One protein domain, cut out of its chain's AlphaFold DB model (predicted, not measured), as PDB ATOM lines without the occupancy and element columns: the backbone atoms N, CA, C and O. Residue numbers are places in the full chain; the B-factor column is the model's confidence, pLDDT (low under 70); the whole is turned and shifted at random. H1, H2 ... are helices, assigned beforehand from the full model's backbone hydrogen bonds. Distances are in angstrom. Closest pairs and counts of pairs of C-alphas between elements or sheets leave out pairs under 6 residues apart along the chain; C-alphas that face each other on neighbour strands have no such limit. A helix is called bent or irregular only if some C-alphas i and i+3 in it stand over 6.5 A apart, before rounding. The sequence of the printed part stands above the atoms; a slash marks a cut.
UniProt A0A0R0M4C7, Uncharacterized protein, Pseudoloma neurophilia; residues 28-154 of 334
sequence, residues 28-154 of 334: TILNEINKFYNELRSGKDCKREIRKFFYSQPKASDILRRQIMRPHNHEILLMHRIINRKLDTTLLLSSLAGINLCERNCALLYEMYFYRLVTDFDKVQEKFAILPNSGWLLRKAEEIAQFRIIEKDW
ATOM      1  N   THR A  28      37.345   3.253  18.684       85.19
ATOM      2  CA  THR A  28      38.635   3.726  19.188       85.19
ATOM      3  C   THR A  28      39.111   4.978  18.451       85.19
ATOM      4  O   THR A  28      39.495   5.965  19.078       85.19
ATOM      5  N   ILE A  29      39.035   4.978  17.116       88.88
ATOM      6  CA  ILE A  29      39.448   6.114  16.281       88.88
ATOM      7  C   ILE A  29      38.499   7.296  16.484       88.88
ATOM      8  O   ILE A  29      38.944   8.437  16.614       88.88
ATOM      9  N   LEU A  30      37.190   7.032  16.538       89.06
ATOM     10  CA  LEU A  30      36.193   8.073  16.773       89.06
ATOM     11  C   LEU A  30      36.357   8.721  18.159       89.06
ATOM     12  O   LEU A  30      36.237   9.940  18.276       89.06
ATOM     13  N   ASN A  31      36.673   7.934  19.190       91.12
ATOM     14  CA  ASN A  31      36.926   8.443  20.538       91.12
ATOM     15  C   ASN A  31      38.148   9.365  20.586       91.12
ATOM     16  O   ASN A  31      38.071  10.430  21.199       91.12
ATOM     17  N   GLU A  32      39.234   9.021  19.892       92.69
ATOM     18  CA  GLU A  32      40.417   9.888  19.846       92.69
ATOM     19  C   GLU A  32      40.140  11.187  19.063       92.69
ATOM     20  O   GLU A  32      40.549  12.267  19.486       92.69
ATOM     21  N   ILE A  33      39.353  11.130  17.980       90.88
ATOM     22  CA  ILE A  33      38.891  12.339  17.269       90.88
ATOM     23  C   ILE A  33      38.040  13.231  18.188       90.88
ATOM     24  O   ILE A  33      38.244  14.446  18.231       90.88
ATOM     25  N   ASN A  34      37.111  12.650  18.955       90.31
ATOM     26  CA  ASN A  34      36.289  13.397  19.915       90.31
ATOM     27  C   ASN A  34      37.133  14.000  21.051       90.31
ATOM     28  O   ASN A  34      36.832  15.087  21.547       90.31
ATOM     29  N   LYS A  35      38.212  13.323  21.454       93.12
ATOM     30  CA  LYS A  35      39.170  13.852  22.426       93.12
ATOM     31  C   LYS A  35      39.897  15.077  21.874       93.12
ATOM     32  O   LYS A  35      39.894  16.107  22.543       93.12
ATOM     33  N   PHE A  36      40.420  15.023  20.646       93.44
ATOM     34  CA  PHE A  36      41.032  16.196  20.006       93.44
ATOM     35  C   PHE A  36      40.053  17.355  19.838       93.44
ATOM     36  O   PHE A  36      40.424  18.505  20.054       93.44
ATOM     37  N   TYR A  37      38.792  17.066  19.517       90.00
ATOM     38  CA  TYR A  37      37.731  18.070  19.507       90.00
ATOM     39  C   TYR A  37      37.621  18.803  20.857       90.00
ATOM     40  O   TYR A  37      37.661  20.033  20.893       90.00
ATOM     41  N   ASN A  38      37.542  18.066  21.970       90.56
ATOM     42  CA  ASN A  38      37.428  18.663  23.304       90.56
ATOM     43  C   ASN A  38      38.680  19.462  23.696       90.56
ATOM     44  O   ASN A  38      38.564  20.512  24.323       90.56
ATOM     45  N   GLU A  39      39.867  18.989  23.310       92.38
ATOM     46  CA  GLU A  39      41.132  19.695  23.535       92.38
ATOM     47  C   GLU A  39      41.219  21.008  22.746       92.38
ATOM     48  O   GLU A  39      41.596  22.040  23.297       92.38
ATOM     49  N   LEU A  40      40.817  21.006  21.473       88.81
ATOM     50  CA  LEU A  40      40.771  22.227  20.669       88.81
ATOM     51  C   LEU A  40      39.754  23.222  21.228       88.81
ATOM     52  O   LEU A  40      40.032  24.419  21.296       88.81
ATOM     53  N   ARG A  41      38.598  22.728  21.683       86.88
ATOM     54  CA  ARG A  41      37.554  23.555  22.295       86.88
ATOM     55  C   ARG A  41      38.012  24.206  23.601       86.88
ATOM     56  O   ARG A  41      37.624  25.340  23.874       86.88
ATOM     57  N   SER A  42      38.835  23.522  24.396       88.56
ATOM     58  CA  SER A  42      39.429  24.082  25.618       88.56
ATOM     59  C   SER A  42      40.645  24.981  25.356       88.56
ATOM     60  O   SER A  42      41.223  25.513  26.300       88.56
ATOM     61  N   GLY A  43      41.020  25.188  24.087       83.62
ATOM     62  CA  GLY A  43      42.134  26.051  23.692       83.62
ATOM     63  C   GLY A  43      43.513  25.410  23.855       83.62
ATOM     64  O   GLY A  43      44.520  26.112  23.771       83.62
ATOM     65  N   LYS A  44      43.585  24.093  24.077       88.19
ATOM     66  CA  LYS A  44      44.849  23.360  24.189       88.19
ATOM     67  C   LYS A  44      45.543  23.290  22.824       88.19
ATOM     68  O   LYS A  44      44.908  22.990  21.811       88.19
ATOM     69  N   ASP A  45      46.856  23.522  22.780       84.12
ATOM     70  CA  ASP A  45      47.631  23.315  21.550       84.12
ATOM     71  C   ASP A  45      47.980  21.831  21.388       84.12
ATOM     72  O   ASP A  45      48.925  21.333  21.991       84.12
ATOM     73  N   CYS A  46      47.179  21.114  20.596       88.44
ATOM     74  CA  CYS A  46      47.351  19.685  20.308       88.44
ATOM     75  C   CYS A  46      47.614  19.394  18.817       88.44
ATOM     76  O   CYS A  46      47.377  18.292  18.315       88.44
ATOM     77  N   LYS A  47      48.091  20.387  18.050       82.38
ATOM     78  CA  LYS A  47      48.269  20.256  16.588       82.38
ATOM     79  C   LYS A  47      49.229  19.133  16.200       82.38
ATOM     80  O   LYS A  47      49.028  18.482  15.170       82.38
ATOM     81  N   ARG A  48      50.297  18.933  16.980       78.44
ATOM     82  CA  ARG A  48      51.332  17.929  16.698       78.44
ATOM     83  C   ARG A  48      50.778  16.520  16.892       78.44
ATOM     84  O   ARG A  48      51.012  15.651  16.054       78.44
ATOM     85  N   GLU A  49      50.019  16.321  17.959       85.81
ATOM     86  CA  GLU A  49      49.353  15.081  18.343       85.81
ATOM     87  C   GLU A  49      48.295  14.707  17.306       85.81
ATOM     88  O   GLU A  49      48.298  13.576  16.820       85.81
ATOM     89  N   ILE A  50      47.490  15.686  16.874       83.31
ATOM     90  CA  ILE A  50      46.533  15.523  15.775       83.31
ATOM     91  C   ILE A  50      47.263  15.046  14.514       83.31
ATOM     92  O   ILE A  50      46.930  13.999  13.961       83.31
ATOM     93  N   ARG A  51      48.305  15.754  14.054       77.75
ATOM     94  CA  ARG A  51      49.040  15.349  12.837       77.75
ATOM     95  C   ARG A  51      49.621  13.942  12.951       77.75
ATOM     96  O   ARG A  51      49.501  13.162  12.009       77.75
ATOM     97  N   LYS A  52      50.225  13.614  14.096       84.25
ATOM     98  CA  LYS A  52      50.815  12.295  14.353       84.25
ATOM     99  C   LYS A  52      49.760  11.188  14.289       84.25
ATOM    100  O   LYS A  52      50.004  10.174  13.643       84.25
ATOM    101  N   PHE A  53      48.600  11.399  14.910       90.19
ATOM    102  CA  PHE A  53      47.498  10.438  14.911       90.19
ATOM    103  C   PHE A  53      46.934  10.193  13.506       90.19
ATOM    104  O   PHE A  53      46.804   9.051  13.077       90.19
ATOM    105  N   PHE A  54      46.650  11.254  12.747       87.12
ATOM    106  CA  PHE A  54      46.096  11.105  11.396       87.12
ATOM    107  C   PHE A  54      47.105  10.530  10.392       87.12
ATOM    108  O   PHE A  54      46.696   9.909   9.412       87.12
ATOM    109  N   TYR A  55      48.410  10.691  10.635       79.88
ATOM    110  CA  TYR A  55      49.451  10.025   9.850       79.88
ATOM    111  C   TYR A  55      49.512   8.518  10.128       79.88
ATOM    112  O   TYR A  55      49.664   7.727   9.199       79.88
ATOM    113  N   SER A  56      49.370   8.107  11.393       79.12
ATOM    114  CA  SER A  56      49.393   6.689  11.770       79.12
ATOM    115  C   SER A  56      48.066   5.965  11.532       79.12
ATOM    116  O   SER A  56      48.060   4.740  11.460       79.12
ATOM    117  N   GLN A  57      46.953   6.693  11.383       86.00
ATOM    118  CA  GLN A  57      45.612   6.131  11.193       86.00
ATOM    119  C   GLN A  57      44.925   6.693   9.935       86.00
ATOM    120  O   GLN A  57      44.062   7.568  10.036       86.00
ATOM    121  N   PRO A  58      45.219   6.169   8.727       78.44
ATOM    122  CA  PRO A  58      44.632   6.667   7.478       78.44
ATOM    123  C   PRO A  58      43.093   6.677   7.467       78.44
ATOM    124  O   PRO A  58      42.481   7.615   6.951       78.44
ATOM    125  N   LYS A  59      42.460   5.677   8.107       82.62
ATOM    126  CA  LYS A  59      40.994   5.558   8.242       82.62
ATOM    127  C   LYS A  59      40.361   6.693   9.059       82.62
ATOM    128  O   LYS A  59      39.192   7.015   8.848       82.62
ATOM    129  N   ALA A  60      41.122   7.348   9.941       85.62
ATOM    130  CA  ALA A  60      40.641   8.481  10.732       85.62
ATOM    131  C   ALA A  60      40.190   9.655   9.853       85.62
ATOM    132  O   ALA A  60      39.264  10.376  10.217       85.62
ATOM    133  N   SER A  61      40.788   9.820   8.668       82.75
ATOM    134  CA  SER A  61      40.431  10.894   7.733       82.75
ATOM    135  C   SER A  61      38.998  10.771   7.211       82.75
ATOM    136  O   SER A  61      38.287  11.773   7.120       82.75
ATOM    137  N   ASP A  62      38.556   9.556   6.883       82.38
ATOM    138  CA  ASP A  62      37.184   9.317   6.426       82.38
ATOM    139  C   ASP A  62      36.175   9.466   7.562       82.38
ATOM    140  O   ASP A  62      35.100  10.033   7.357       82.38
ATOM    141  N   ILE A  63      36.544   9.022   8.766       86.06
ATOM    142  CA  ILE A  63      35.718   9.184   9.966       86.06
ATOM    143  C   ILE A  63      35.542  10.671  10.284       86.06
ATOM    144  O   ILE A  63      34.401  11.102  10.457       86.06
ATOM    145  N   LEU A  64      36.628  11.457  10.284       86.94
ATOM    146  CA  LEU A  64      36.601  12.908  10.496       86.94
ATOM    147  C   LEU A  64      35.725  13.610   9.453       86.94
ATOM    148  O   LEU A  64      34.871  14.412   9.821       86.94
ATOM    149  N   ARG A  65      35.870  13.255   8.167       81.19
ATOM    150  CA  ARG A  65      35.060  13.824   7.077       81.19
ATOM    151  C   ARG A  65      33.561  13.648   7.336       81.19
ATOM    152  O   ARG A  65      32.796  14.581   7.123       81.19
ATOM    153  N   ARG A  66      33.138  12.481   7.833       80.81
ATOM    154  CA  ARG A  66      31.731  12.205   8.170       80.81
ATOM    155  C   ARG A  66      31.229  13.003   9.384       80.81
ATOM    156  O   ARG A  66      30.021  13.146   9.538       80.81
ATOM    157  N   GLN A  67      32.116  13.547  10.224       81.38
ATOM    158  CA  GLN A  67      31.719  14.314  11.414       81.38
ATOM    159  C   GLN A  67      31.284  15.748  11.105       81.38
ATOM    160  O   GLN A  67      30.667  16.375  11.959       81.38
ATOM    161  N   ILE A  68      31.570  16.281   9.914       76.81
ATOM    162  CA  ILE A  68      31.356  17.703   9.610       76.81
ATOM    163  C   ILE A  68      29.900  18.174   9.751       76.81
ATOM    164  O   ILE A  68      29.655  19.353   9.982       76.81
ATOM    165  N   MET A  69      28.945  17.244   9.679       70.81
ATOM    166  CA  MET A  69      27.510  17.489   9.850       70.81
ATOM    167  C   MET A  69      27.083  17.677  11.320       70.81
ATOM    168  O   MET A  69      25.908  17.921  11.582       70.81
ATOM    169  N   ARG A  70      27.992  17.525  12.293       70.88
ATOM    170  CA  ARG A  70      27.671  17.653  13.723       70.88
ATOM    171  C   ARG A  70      27.525  19.120  14.167       70.88
ATOM    172  O   ARG A  70      28.163  20.003  13.591       70.88
ATOM    173  N   PRO A  71      26.741  19.388  15.232       62.06
ATOM    174  CA  PRO A  71      26.770  20.673  15.930       62.06
ATOM    175  C   PRO A  71      28.200  21.004  16.378       62.06
ATOM    176  O   PRO A  71      28.921  20.105  16.805       62.06
ATOM    177  N   HIS A  72      28.601  22.279  16.308       66.88
ATOM    178  CA  HIS A  72      29.973  22.731  16.619       66.88
ATOM    179  C   HIS A  72      31.035  22.218  15.626       66.88
ATOM    180  O   HIS A  72      32.069  21.658  15.980       66.88
ATOM    181  N   ASN A  73      30.784  22.452  14.340       78.00
ATOM    182  CA  ASN A  73      31.682  22.097  13.239       78.00
ATOM    183  C   ASN A  73      32.995  22.915  13.180       78.00
ATOM    184  O   ASN A  73      33.853  22.598  12.357       78.00
ATOM    185  N   HIS A  74      33.192  23.925  14.037       83.50
ATOM    186  CA  HIS A  74      34.389  24.775  14.029       83.50
ATOM    187  C   HIS A  74      35.670  23.972  14.270       83.50
ATOM    188  O   HIS A  74      36.613  24.023  13.483       83.50
ATOM    189  N   GLU A  75      35.698  23.193  15.346       87.44
ATOM    190  CA  GLU A  75      36.848  22.387  15.749       87.44
ATOM    191  C   GLU A  75      37.105  21.252  14.746       87.44
ATOM    192  O   GLU A  75      38.250  20.876  14.500       87.44
ATOM    193  N   ILE A  76      36.050  20.750  14.100       86.31
ATOM    194  CA  ILE A  76      36.153  19.748  13.033       86.31
ATOM    195  C   ILE A  76      36.820  20.356  11.794       86.31
ATOM    196  O   ILE A  76      37.781  19.789  11.268       86.31
ATOM    197  N   LEU A  77      36.380  21.542  11.363       85.25
ATOM    198  CA  LEU A  77      37.028  22.306  10.293       85.25
ATOM    199  C   LEU A  77      38.485  22.643  10.649       85.25
ATOM    200  O   LEU A  77      39.378  22.560   9.802       85.25
ATOM    201  N   LEU A  78      38.751  22.958  11.918       87.69
ATOM    202  CA  LEU A  78      40.087  23.269  12.412       87.69
ATOM    203  C   LEU A  78      41.011  22.051  12.321       87.69
ATOM    204  O   LEU A  78      42.140  22.181  11.847       87.69
ATOM    205  N   MET A  79      40.526  20.864  12.698       86.69
ATOM    206  CA  MET A  79      41.252  19.606  12.508       86.69
ATOM    207  C   MET A  79      41.553  19.356  11.029       86.69
ATOM    208  O   MET A  79      42.709  19.096  10.699       86.69
ATOM    209  N   HIS A  80      40.571  19.527  10.131       84.94
ATOM    210  CA  HIS A  80      40.776  19.424   8.677       84.94
ATOM    211  C   HIS A  80      41.881  20.366   8.169       84.94
ATOM    212  O   HIS A  80      42.724  19.951   7.365       84.94
ATOM    213  N   ARG A  81      41.921  21.607   8.670       80.38
ATOM    214  CA  ARG A  81      42.990  22.571   8.373       80.38
ATOM    215  C   ARG A  81      44.346  22.100   8.910       80.38
ATOM    216  O   ARG A  81      45.326  22.126   8.171       80.38
ATOM    217  N   ILE A  82      44.421  21.642  10.163       80.31
ATOM    218  CA  ILE A  82      45.670  21.196  10.819       80.31
ATOM    219  C   ILE A  82      46.362  20.078  10.033       80.31
ATOM    220  O   ILE A  82      47.591  20.101   9.899       80.31
ATOM    221  N   ILE A  83      45.585  19.129   9.505       79.81
ATOM    222  CA  ILE A  83      46.090  17.991   8.722       79.81
ATOM    223  C   ILE A  83      46.189  18.287   7.214       79.81
ATOM    224  O   ILE A  83      46.530  17.392   6.444       79.81
ATOM    225  N   ASN A  84      45.902  19.521   6.777       70.88
ATOM    226  CA  ASN A  84      45.910  19.943   5.370       70.88
ATOM    227  C   ASN A  84      45.078  19.034   4.445       70.88
ATOM    228  O   ASN A  84      45.487  18.721   3.322       70.88
ATOM    229  N   ARG A  85      43.905  18.584   4.900       73.69
ATOM    230  CA  ARG A  85      43.064  17.669   4.121       73.69
ATOM    231  C   ARG A  85      42.024  18.441   3.321       73.69
ATOM    232  O   ARG A  85      41.288  19.252   3.878       73.69
ATOM    233  N   LYS A  86      41.932  18.141   2.020       75.19
ATOM    234  CA  LYS A  86      40.845  18.644   1.175       75.19
ATOM    235  C   LYS A  86      39.501  18.154   1.693       75.19
ATOM    236  O   LYS A  86      39.351  16.980   2.035       75.19
ATOM    237  N   LEU A  87      38.543  19.059   1.702       73.44
ATOM    238  CA  LEU A  87      37.179  18.809   2.099       73.44
ATOM    239  C   LEU A  87      36.285  18.894   0.862       73.44
ATOM    240  O   LEU A  87      36.406  19.811   0.050       73.44
ATOM    241  N   ASP A  88      35.401  17.912   0.716       73.50
ATOM    242  CA  ASP A  88      34.403  17.923  -0.346       73.50
ATOM    243  C   ASP A  88      33.474  19.125  -0.143       73.50
ATOM    244  O   ASP A  88      32.870  19.282   0.920       73.50
ATOM    245  N   THR A  89      33.386  19.986  -1.158       70.75
ATOM    246  CA  THR A  89      32.597  21.215  -1.053       70.75
ATOM    247  C   THR A  89      31.102  20.910  -0.978       70.75
ATOM    248  O   THR A  89      30.388  21.590  -0.254       70.75
ATOM    249  N   THR A  90      30.626  19.835  -1.607       73.50
ATOM    250  CA  THR A  90      29.223  19.395  -1.520       73.50
ATOM    251  C   THR A  90      28.873  18.981  -0.094       73.50
ATOM    252  O   THR A  90      27.854  19.402   0.456       73.50
ATOM    253  N   LEU A  91      29.759  18.206   0.541       72.69
ATOM    254  CA  LEU A  91      29.585  17.776   1.927       72.69
ATOM    255  C   LEU A  91      29.634  18.973   2.886       72.69
ATOM    256  O   LEU A  91      28.781  19.105   3.763       72.69
ATOM    257  N   LEU A  92      30.584  19.888   2.680       75.62
ATOM    258  CA  LEU A  92      30.665  21.136   3.431       75.62
ATOM    259  C   LEU A  92      29.363  21.948   3.311       75.62
ATOM    260  O   LEU A  92      28.780  22.315   4.325       75.62
ATOM    261  N   LEU A  93      28.867  22.175   2.092       70.88
ATOM    262  CA  LEU A  93      27.628  22.916   1.822       70.88
ATOM    263  C   LEU A  93      26.400  22.286   2.489       70.88
ATOM    264  O   LEU A  93      25.497  23.007   2.916       70.88
ATOM    265  N   SER A  94      26.372  20.957   2.602       72.06
ATOM    266  CA  SER A  94      25.309  20.246   3.318       72.06
ATOM    267  C   SER A  94      25.374  20.438   4.841       72.06
ATOM    268  O   SER A  94      24.334  20.506   5.488       72.06
ATOM    269  N   SER A  95      26.576  20.619   5.405       68.81
ATOM    270  CA  SER A  95      26.789  20.851   6.847       68.81
ATOM    271  C   SER A  95      26.487  22.278   7.307       68.81
ATOM    272  O   SER A  95      26.295  22.532   8.494       68.81
ATOM    273  N   LEU A  96      26.441  23.221   6.365       64.94
ATOM    274  CA  LEU A  96      26.303  24.654   6.627       64.94
ATOM    275  C   LEU A  96      24.846  25.117   6.810       64.94
ATOM    276  O   LEU A  96      24.578  26.313   6.786       64.94
ATOM    277  N   ALA A  97      23.891  24.204   6.995       59.56
ATOM    278  CA  ALA A  97      22.494  24.564   7.237       59.56
ATOM    279  C   ALA A  97      22.263  25.105   8.670       59.56
ATOM    280  O   ALA A  97      22.770  24.550   9.646       59.56
ATOM    281  N   GLY A  98      21.443  26.157   8.809       57.25
ATOM    282  CA  GLY A  98      20.935  26.646  10.103       57.25
ATOM    283  C   GLY A  98      21.875  27.579  10.888       57.25
ATOM    284  O   GLY A  98      22.578  28.404  10.314       57.25
ATOM    285  N   ILE A  99      21.863  27.459  12.226       46.53
ATOM    286  CA  ILE A  99      22.508  28.359  13.219       46.53
ATOM    287  C   ILE A  99      24.053  28.208  13.262       46.53
ATOM    288  O   ILE A  99      24.751  28.977  13.915       46.53
ATOM    289  N   ASN A 100      24.627  27.255  12.517       55.53
ATOM    290  CA  ASN A 100      26.071  26.954  12.501       55.53
ATOM    291  C   ASN A 100      26.938  27.987  11.746       55.53
ATOM    292  O   ASN A 100      28.143  27.783  11.555       55.53
ATOM    293  N   LEU A 101      26.343  29.096  11.309       62.31
ATOM    294  CA  LEU A 101      26.980  30.147  10.524       62.31
ATOM    295  C   LEU A 101      27.342  31.331  11.417       62.31
ATOM    296  O   LEU A 101      26.564  32.258  11.617       62.31
ATOM    297  N   CYS A 102      28.555  31.280  11.964       67.88
ATOM    298  CA  CYS A 102      29.148  32.361  12.741       67.88
ATOM    299  C   CYS A 102      30.410  32.910  12.057       67.88
ATOM    300  O   CYS A 102      31.027  32.241  11.221       67.88
ATOM    301  N   GLU A 103      30.827  34.115  12.451       68.31
ATOM    302  CA  GLU A 103      32.018  34.811  11.931       68.31
ATOM    303  C   GLU A 103      33.275  33.926  11.979       68.31
ATOM    304  O   GLU A 103      34.037  33.860  11.017       68.31
ATOM    305  N   ARG A 104      33.448  33.158  13.066       73.06
ATOM    306  CA  ARG A 104      34.584  32.238  13.247       73.06
ATOM    307  C   ARG A 104      34.603  31.100  12.230       73.06
ATOM    308  O   ARG A 104      35.675  30.754  11.739       73.06
ATOM    309  N   ASN A 105      33.447  30.517  11.929       74.62
ATOM    310  CA  ASN A 105      33.333  29.443  10.944       74.62
ATOM    311  C   ASN A 105      33.554  29.975   9.533       74.62
ATOM    312  O   ASN A 105      34.317  29.386   8.775       74.62
ATOM    313  N   CYS A 106      32.961  31.124   9.215       74.06
ATOM    314  CA  CYS A 106      33.140  31.765   7.918       74.06
ATOM    315  C   CYS A 106      34.613  32.119   7.676       74.06
ATOM    316  O   CYS A 106      35.148  31.780   6.625       74.06
ATOM    317  N   ALA A 107      35.297  32.710   8.663       71.12
ATOM    318  CA  ALA A 107      36.713  33.058   8.541       71.12
ATOM    319  C   ALA A 107      37.578  31.813   8.301       71.12
ATOM    320  O   ALA A 107      38.418  31.794   7.408       71.12
ATOM    321  N   LEU A 108      37.322  30.726   9.034       77.06
ATOM    322  CA  LEU A 108      38.047  29.469   8.853       77.06
ATOM    323  C   LEU A 108      37.811  28.842   7.467       77.06
ATOM    324  O   LEU A 108      38.734  28.277   6.884       77.06
ATOM    325  N   LEU A 109      36.604  28.966   6.912       74.44
ATOM    326  CA  LEU A 109      36.306  28.510   5.553       74.44
ATOM    327  C   LEU A 109      37.001  29.357   4.487       74.44
ATOM    328  O   LEU A 109      37.523  28.784   3.531       74.44
ATOM    329  N   TYR A 110      37.075  30.677   4.672       71.56
ATOM    330  CA  TYR A 110      37.897  31.556   3.836       71.56
ATOM    331  C   TYR A 110      39.376  31.158   3.894       71.56
ATOM    332  O   TYR A 110      40.017  31.023   2.851       71.56
ATOM    333  N   GLU A 111      39.913  30.887   5.088       67.88
ATOM    334  CA  GLU A 111      41.285  30.394   5.243       67.88
ATOM    335  C   GLU A 111      41.489  29.062   4.498       67.88
ATOM    336  O   GLU A 111      42.443  28.895   3.738       67.88
ATOM    337  N   MET A 112      40.576  28.102   4.658       73.56
ATOM    338  CA  MET A 112      40.655  26.806   3.978       73.56
ATOM    339  C   MET A 112      40.512  26.919   2.452       73.56
ATOM    340  O   MET A 112      41.202  26.195   1.730       73.56
ATOM    341  N   TYR A 113      39.663  27.818   1.947       69.12
ATOM    342  CA  TYR A 113      39.559  28.131   0.519       69.12
ATOM    343  C   TYR A 113      40.863  28.710  -0.022       69.12
ATOM    344  O   TYR A 113      41.386  28.245  -1.036       69.12
ATOM    345  N   PHE A 114      41.444  29.658   0.705       61.06
ATOM    346  CA  PHE A 114      42.723  30.255   0.359       61.06
ATOM    347  C   PHE A 114      43.846  29.206   0.276       61.06
ATOM    348  O   PHE A 114      44.629  29.196  -0.677       61.06
ATOM    349  N   TYR A 115      43.861  28.235   1.195       59.38
ATOM    350  CA  TYR A 115      44.762  27.076   1.145       59.38
ATOM    351  C   TYR A 115      44.351  25.982   0.138       59.38
ATOM    352  O   TYR A 115      45.012  24.942   0.062       59.38
ATOM    353  N   ARG A 116      43.293  26.194  -0.658       63.97
ATOM    354  CA  ARG A 116      42.725  25.246  -1.640       63.97
ATOM    355  C   ARG A 116      42.304  23.902  -1.044       63.97
ATOM    356  O   ARG A 116      42.315  22.871  -1.724       63.97
ATOM    357  N   LEU A 117      41.951  23.914   0.237       67.81
ATOM    358  CA  LEU A 117      41.354  22.779   0.932       67.81
ATOM    359  C   LEU A 117      39.847  22.693   0.657       67.81
ATOM    360  O   LEU A 117      39.285  21.610   0.763       67.81
ATOM    361  N   VAL A 118      39.228  23.798   0.233       69.44
ATOM    362  CA  VAL A 118      37.869  23.882  -0.326       69.44
ATOM    363  C   VAL A 118      37.984  24.477  -1.733       69.44
ATOM    364  O   VAL A 118      38.814  25.359  -1.948       69.44
ATOM    365  N   THR A 119      37.228  23.968  -2.707       64.38
ATOM    366  CA  THR A 119      37.443  24.282  -4.135       64.38
ATOM    367  C   THR A 119      36.366  25.149  -4.769       64.38
ATOM    368  O   THR A 119      36.664  25.817  -5.750       64.38
ATOM    369  N   ASP A 120      35.145  25.129  -4.242       68.25
ATOM    370  CA  ASP A 120      33.983  25.772  -4.864       68.25
ATOM    371  C   ASP A 120      33.373  26.799  -3.900       68.25
ATOM    372  O   ASP A 120      32.298  26.618  -3.330       68.25
ATOM    373  N   PHE A 121      34.164  27.831  -3.606       65.94
ATOM    374  CA  PHE A 121      33.820  28.809  -2.579       65.94
ATOM    375  C   PHE A 121      32.744  29.796  -3.034       65.94
ATOM    376  O   PHE A 121      31.993  30.287  -2.197       65.94
ATOM    377  N   ASP A 122      32.589  30.005  -4.340       66.31
ATOM    378  CA  ASP A 122      31.512  30.827  -4.899       66.31
ATOM    379  C   ASP A 122      30.141  30.224  -4.538       66.31
ATOM    380  O   ASP A 122      29.279  30.914  -3.998       66.31
ATOM    381  N   LYS A 123      29.975  28.896  -4.654       65.69
ATOM    382  CA  LYS A 123      28.761  28.201  -4.177       65.69
ATOM    383  C   LYS A 123      28.577  28.258  -2.662       65.69
ATOM    384  O   LYS A 123      27.454  28.225  -2.159       65.69
ATOM    385  N   VAL A 124      29.680  28.320  -1.918       64.38
ATOM    386  CA  VAL A 124      29.668  28.511  -0.461       64.38
ATOM    387  C   VAL A 124      29.168  29.918  -0.119       64.38
ATOM    388  O   VAL A 124      28.291  30.047   0.733       64.38
ATOM    389  N   GLN A 125      29.610  30.948  -0.844       65.81
ATOM    390  CA  GLN A 125      29.108  32.320  -0.722       65.81
ATOM    391  C   GLN A 125      27.629  32.445  -1.111       65.81
ATOM    392  O   GLN A 125      26.869  33.074  -0.376       65.81
ATOM    393  N   GLU A 126      27.192  31.813  -2.203       67.00
ATOM    394  CA  GLU A 126      25.783  31.804  -2.634       67.00
ATOM    395  C   GLU A 126      24.856  31.226  -1.555       67.00
ATOM    396  O   GLU A 126      23.804  31.790  -1.254       67.00
ATOM    397  N   LYS A 127      25.276  30.141  -0.895       63.66
ATOM    398  CA  LYS A 127      24.552  29.560   0.246       63.66
ATOM    399  C   LYS A 127      24.530  30.471   1.477       63.66
ATOM    400  O   LYS A 127      23.567  30.421   2.240       63.66
ATOM    401  N   PHE A 128      25.553  31.303   1.674       60.12
ATOM    402  CA  PHE A 128      25.612  32.270   2.774       60.12
ATOM    403  C   PHE A 128      24.790  33.534   2.522       60.12
ATOM    404  O   PHE A 128      24.298  34.121   3.485       60.12
ATOM    405  N   ALA A 129      24.592  33.927   1.260       57.84
ATOM    406  CA  ALA A 129      23.832  35.118   0.873       57.84
ATOM    407  C   ALA A 129      22.371  35.109   1.371       57.84
ATOM    408  O   ALA A 129      21.756  36.163   1.502       57.84
ATOM    409  N   ILE A 130      21.840  33.927   1.706       54.12
ATOM    410  CA  ILE A 130      20.473  33.714   2.206       54.12
ATOM    411  C   ILE A 130      20.304  34.198   3.665       54.12
ATOM    412  O   ILE A 130      19.181  34.400   4.123       54.12
ATOM    413  N   LEU A 131      21.392  34.424   4.415       55.75
ATOM    414  CA  LEU A 131      21.308  34.929   5.789       55.75
ATOM    415  C   LEU A 131      21.181  36.466   5.858       55.75
ATOM    416  O   LEU A 131      21.862  37.174   5.109       55.75
ATOM    417  N   PRO A 132      20.413  37.011   6.823       51.16
ATOM    418  CA  PRO A 132      20.421  38.441   7.128       51.16
ATOM    419  C   PRO A 132      21.838  38.905   7.502       51.16
ATOM    420  O   PRO A 132      22.528  38.230   8.263       51.16
ATOM    421  N   ASN A 133      22.283  40.056   6.989       56.91
ATOM    422  CA  ASN A 133      23.629  40.618   7.219       56.91
ATOM    423  C   ASN A 133      24.811  39.761   6.713       56.91
ATOM    424  O   ASN A 133      25.968  40.055   7.031       56.91
ATOM    425  N   SER A 134      24.552  38.748   5.878       60.81
ATOM    426  CA  SER A 134      25.572  37.870   5.284       60.81
ATOM    427  C   SER A 134      26.679  38.631   4.555       60.81
ATOM    428  O   SER A 134      27.854  38.327   4.733       60.81
ATOM    429  N   GLY A 135      26.338  39.680   3.802       58.84
ATOM    430  CA  GLY A 135      27.315  40.477   3.056       58.84
ATOM    431  C   GLY A 135      28.333  41.227   3.928       58.84
ATOM    432  O   GLY A 135      29.458  41.447   3.483       58.84
ATOM    433  N   TRP A 136      27.968  41.615   5.155       66.12
ATOM    434  CA  TRP A 136      28.899  42.223   6.116       66.12
ATOM    435  C   TRP A 136      29.701  41.150   6.857       66.12
ATOM    436  O   TRP A 136      30.920  41.257   6.970       66.12
ATOM    437  N   LEU A 137      29.030  40.076   7.288       61.38
ATOM    438  CA  LEU A 137      29.655  38.949   7.981       61.38
ATOM    439  C   LEU A 137      30.741  38.283   7.126       61.38
ATOM    440  O   LEU A 137      31.808  37.958   7.635       61.38
ATOM    441  N   LEU A 138      30.481  38.108   5.827       64.19
ATOM    442  CA  LEU A 138      31.429  37.521   4.885       64.19
ATOM    443  C   LEU A 138      32.637  38.421   4.644       64.19
ATOM    444  O   LEU A 138      33.748  37.905   4.645       64.19
ATOM    445  N   ARG A 139      32.442  39.740   4.504       64.75
ATOM    446  CA  ARG A 139      33.552  40.698   4.370       64.75
ATOM    447  C   ARG A 139      34.439  40.698   5.607       64.75
ATOM    448  O   ARG A 139      35.647  40.547   5.499       64.75
ATOM    449  N   LYS A 140      33.832  40.771   6.790       62.62
ATOM    450  CA  LYS A 140      34.565  40.745   8.058       62.62
ATOM    451  C   LYS A 140      35.291  39.414   8.278       62.62
ATOM    452  O   LYS A 140      36.428  39.386   8.736       62.62
ATOM    453  N   ALA A 141      34.657  38.297   7.923       63.47
ATOM    454  CA  ALA A 141      35.275  36.977   7.974       63.47
ATOM    455  C   ALA A 141      36.452  36.842   6.994       63.47
ATOM    456  O   ALA A 141      37.469  36.246   7.346       63.47
ATOM    457  N   GLU A 142      36.326  37.406   5.793       64.56
ATOM    458  CA  GLU A 142      37.395  37.472   4.800       64.56
ATOM    459  C   GLU A 142      38.567  38.326   5.301       64.56
ATOM    460  O   GLU A 142      39.707  37.873   5.256       64.56
ATOM    461  N   GLU A 143      38.302  39.508   5.858       58.34
ATOM    462  CA  GLU A 143      39.318  40.379   6.462       58.34
ATOM    463  C   GLU A 143      40.071  39.672   7.599       58.34
ATOM    464  O   GLU A 143      41.302  39.679   7.631       58.34
ATOM    465  N   ILE A 144      39.352  38.993   8.500       62.53
ATOM    466  CA  ILE A 144      39.949  38.220   9.602       62.53
ATOM    467  C   ILE A 144      40.801  37.068   9.077       62.53
ATOM    468  O   ILE A 144      41.886  36.816   9.603       62.53
ATOM    469  N   ALA A 145      40.320  36.357   8.058       59.50
ATOM    470  CA  ALA A 145      41.068  35.280   7.427       59.50
ATOM    471  C   ALA A 145      42.354  35.814   6.789       59.50
ATOM    472  O   ALA A 145      43.433  35.294   7.065       59.50
ATOM    473  N   GLN A 146      42.256  36.880   5.990       58.59
ATOM    474  CA  GLN A 146      43.395  37.533   5.350       58.59
ATOM    475  C   GLN A 146      44.421  37.995   6.388       58.59
ATOM    476  O   GLN A 146      45.600  37.679   6.254       58.59
ATOM    477  N   PHE A 147      43.981  38.660   7.458       52.69
ATOM    478  CA  PHE A 147      44.849  39.104   8.546       52.69
ATOM    479  C   PHE A 147      45.567  37.930   9.227       52.69
ATOM    480  O   PHE A 147      46.786  37.948   9.364       52.69
ATOM    481  N   ARG A 148      44.850  36.850   9.561       53.84
ATOM    482  CA  ARG A 148      45.437  35.655  10.196       53.84
ATOM    483  C   ARG A 148      46.396  34.889   9.295       53.84
ATOM    484  O   ARG A 148      47.365  34.316   9.786       53.84
ATOM    485  N   ILE A 149      46.118  34.842   7.996       53.94
ATOM    486  CA  ILE A 149      47.015  34.269   6.990       53.94
ATOM    487  C   ILE A 149      48.303  35.095   6.913       53.94
ATOM    488  O   ILE A 149      49.391  34.523   6.897       53.94
ATOM    489  N   ILE A 150      48.173  36.426   6.886       46.25
ATOM    490  CA  ILE A 150      49.299  37.366   6.872       46.25
ATOM    491  C   ILE A 150      50.143  37.211   8.145       46.25
ATOM    492  O   ILE A 150      51.363  37.164   8.046       46.25
ATOM    493  N   GLU A 151      49.514  37.067   9.314       44.38
ATOM    494  CA  GLU A 151      50.209  36.901  10.598       44.38
ATOM    495  C   GLU A 151      50.902  35.542  10.775       44.38
ATOM    496  O   GLU A 151      51.897  35.470  11.490       44.38
ATOM    497  N   LYS A 152      50.371  34.448  10.202       47.72
ATOM    498  CA  LYS A 152      50.829  33.084  10.538       47.72
ATOM    499  C   LYS A 152      51.641  32.363   9.473       47.72
ATOM    500  O   LYS A 152      52.383  31.465   9.842       47.72
ATOM    501  N   ASP A 153      51.474  32.675   8.189       47.62
ATOM    502  CA  ASP A 153      51.956  31.788   7.118       47.62
ATOM    503  C   ASP A 153      52.195  32.531   5.786       47.62
ATOM    504  O   ASP A 153      52.027  31.951   4.714       47.62
ATOM    505  N   TRP A 154      52.599  33.809   5.802       41.31
ATOM    506  CA  TRP A 154      52.904  34.539   4.558       41.31
ATOM    507  C   TRP A 154      53.985  33.828   3.708       41.31
ATOM    508  O   TRP A 154      53.835  33.706   2.491       41.31
TER     509      TRP A 154
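AT A GLANCE: This is residues 28 to 154 of the 334 residues of an uncharacterized protein of Pseudoloma neurophilia (UniProt A0A0R0M4C7). Two groups of helices, H1 to H4 and H5 to H8, join where H4 and H6 stand side by side in the middle. In the first group H1 and H2 run side by side in opposite directions and meet H4 nearly at right angles, while H3 folds back into H4 as a hairpin; in the second, the long H8 crosses H6 on the side away from H4, and the short H5 and H7 pair with each other. The printed part has 127 residues with eight named helices, H1 to H8 in that order, and no named strand; the class is all helix. It is compact, with a radius of gyration of the C-alphas of 14.4 A, and spans 41 by 31 by 26 A.

HOW THE PARTS SIT: H1, residues 28 to 41, and H2, residues 47 to 56, are close but not clearly touching, at a shallow tilt of 15 degrees, opposite ways. With residues 29 to 33 alone, H1 touches H3, residues 60 to 67; the closest C-alphas, Ile 29 and Ala 60, are 6.1 A apart. The hub is H4, residues 73 to 82, which touches four helices. H1 touches it with residues 37 to 41 alone, about perpendicular at 80 degrees; the closest C-alphas are those of Tyr 37 and Glu 75, 5.8 A. H2 touches H4 at 75 degrees, about perpendicular, closest at the C-alphas of Lys 47 and Ile 82, 6.4 A. H3 and H4 form a helical hairpin, at a shallow tilt of 26 degrees, opposite ways, closest at the C-alphas of Gln 67 and Ile 76, 7.2 A. H4 also touches H6, residues 103 to 114, the same way at a shallow tilt of 30 degrees, with the C-alphas of His 74 and Asn 105 closest at 5.7 A. H5, residues 89 to 95, touches H7, residues 121 to 128, closest at the C-alphas of Leu 93 and Val 124, 6.4 A. H6 touches H8, residues 134 to 154, at a steep tilt of 56 degrees, the same way; the closest C-alphas, Ala 107 and Ala 141, are 4.2 A apart. In H1 to H7 each O i to N i+4 pair is within hydrogen-bond range; in H8, 15 of 17 are.

IN THESE COORDINATES: H1 begins at C-alpha 28, (38.635, 3.726, 19.188), and is 20.1 A long. H2 measures 14.4 A, H3 10.7 A, H4 14.2 A, H5 9.8 A, H6 16.4 A and H7 10.4 A. H8 is the longest helix, 27.5 A, ending at C-alpha 154, (52.904, 34.539, 4.558); it is irregular, with C-alphas 151 and 154 7.0 A apart.

THE WHOLE: The two C-alphas farthest apart are those of Ser 56 and Pro 132, 43.2 A. The printed part has no cut, and no link is long. The mean pLDDT of the printed part is 72.7; residues 71 to 72, 95 to 103, 111 and 113 to 154 are under 70.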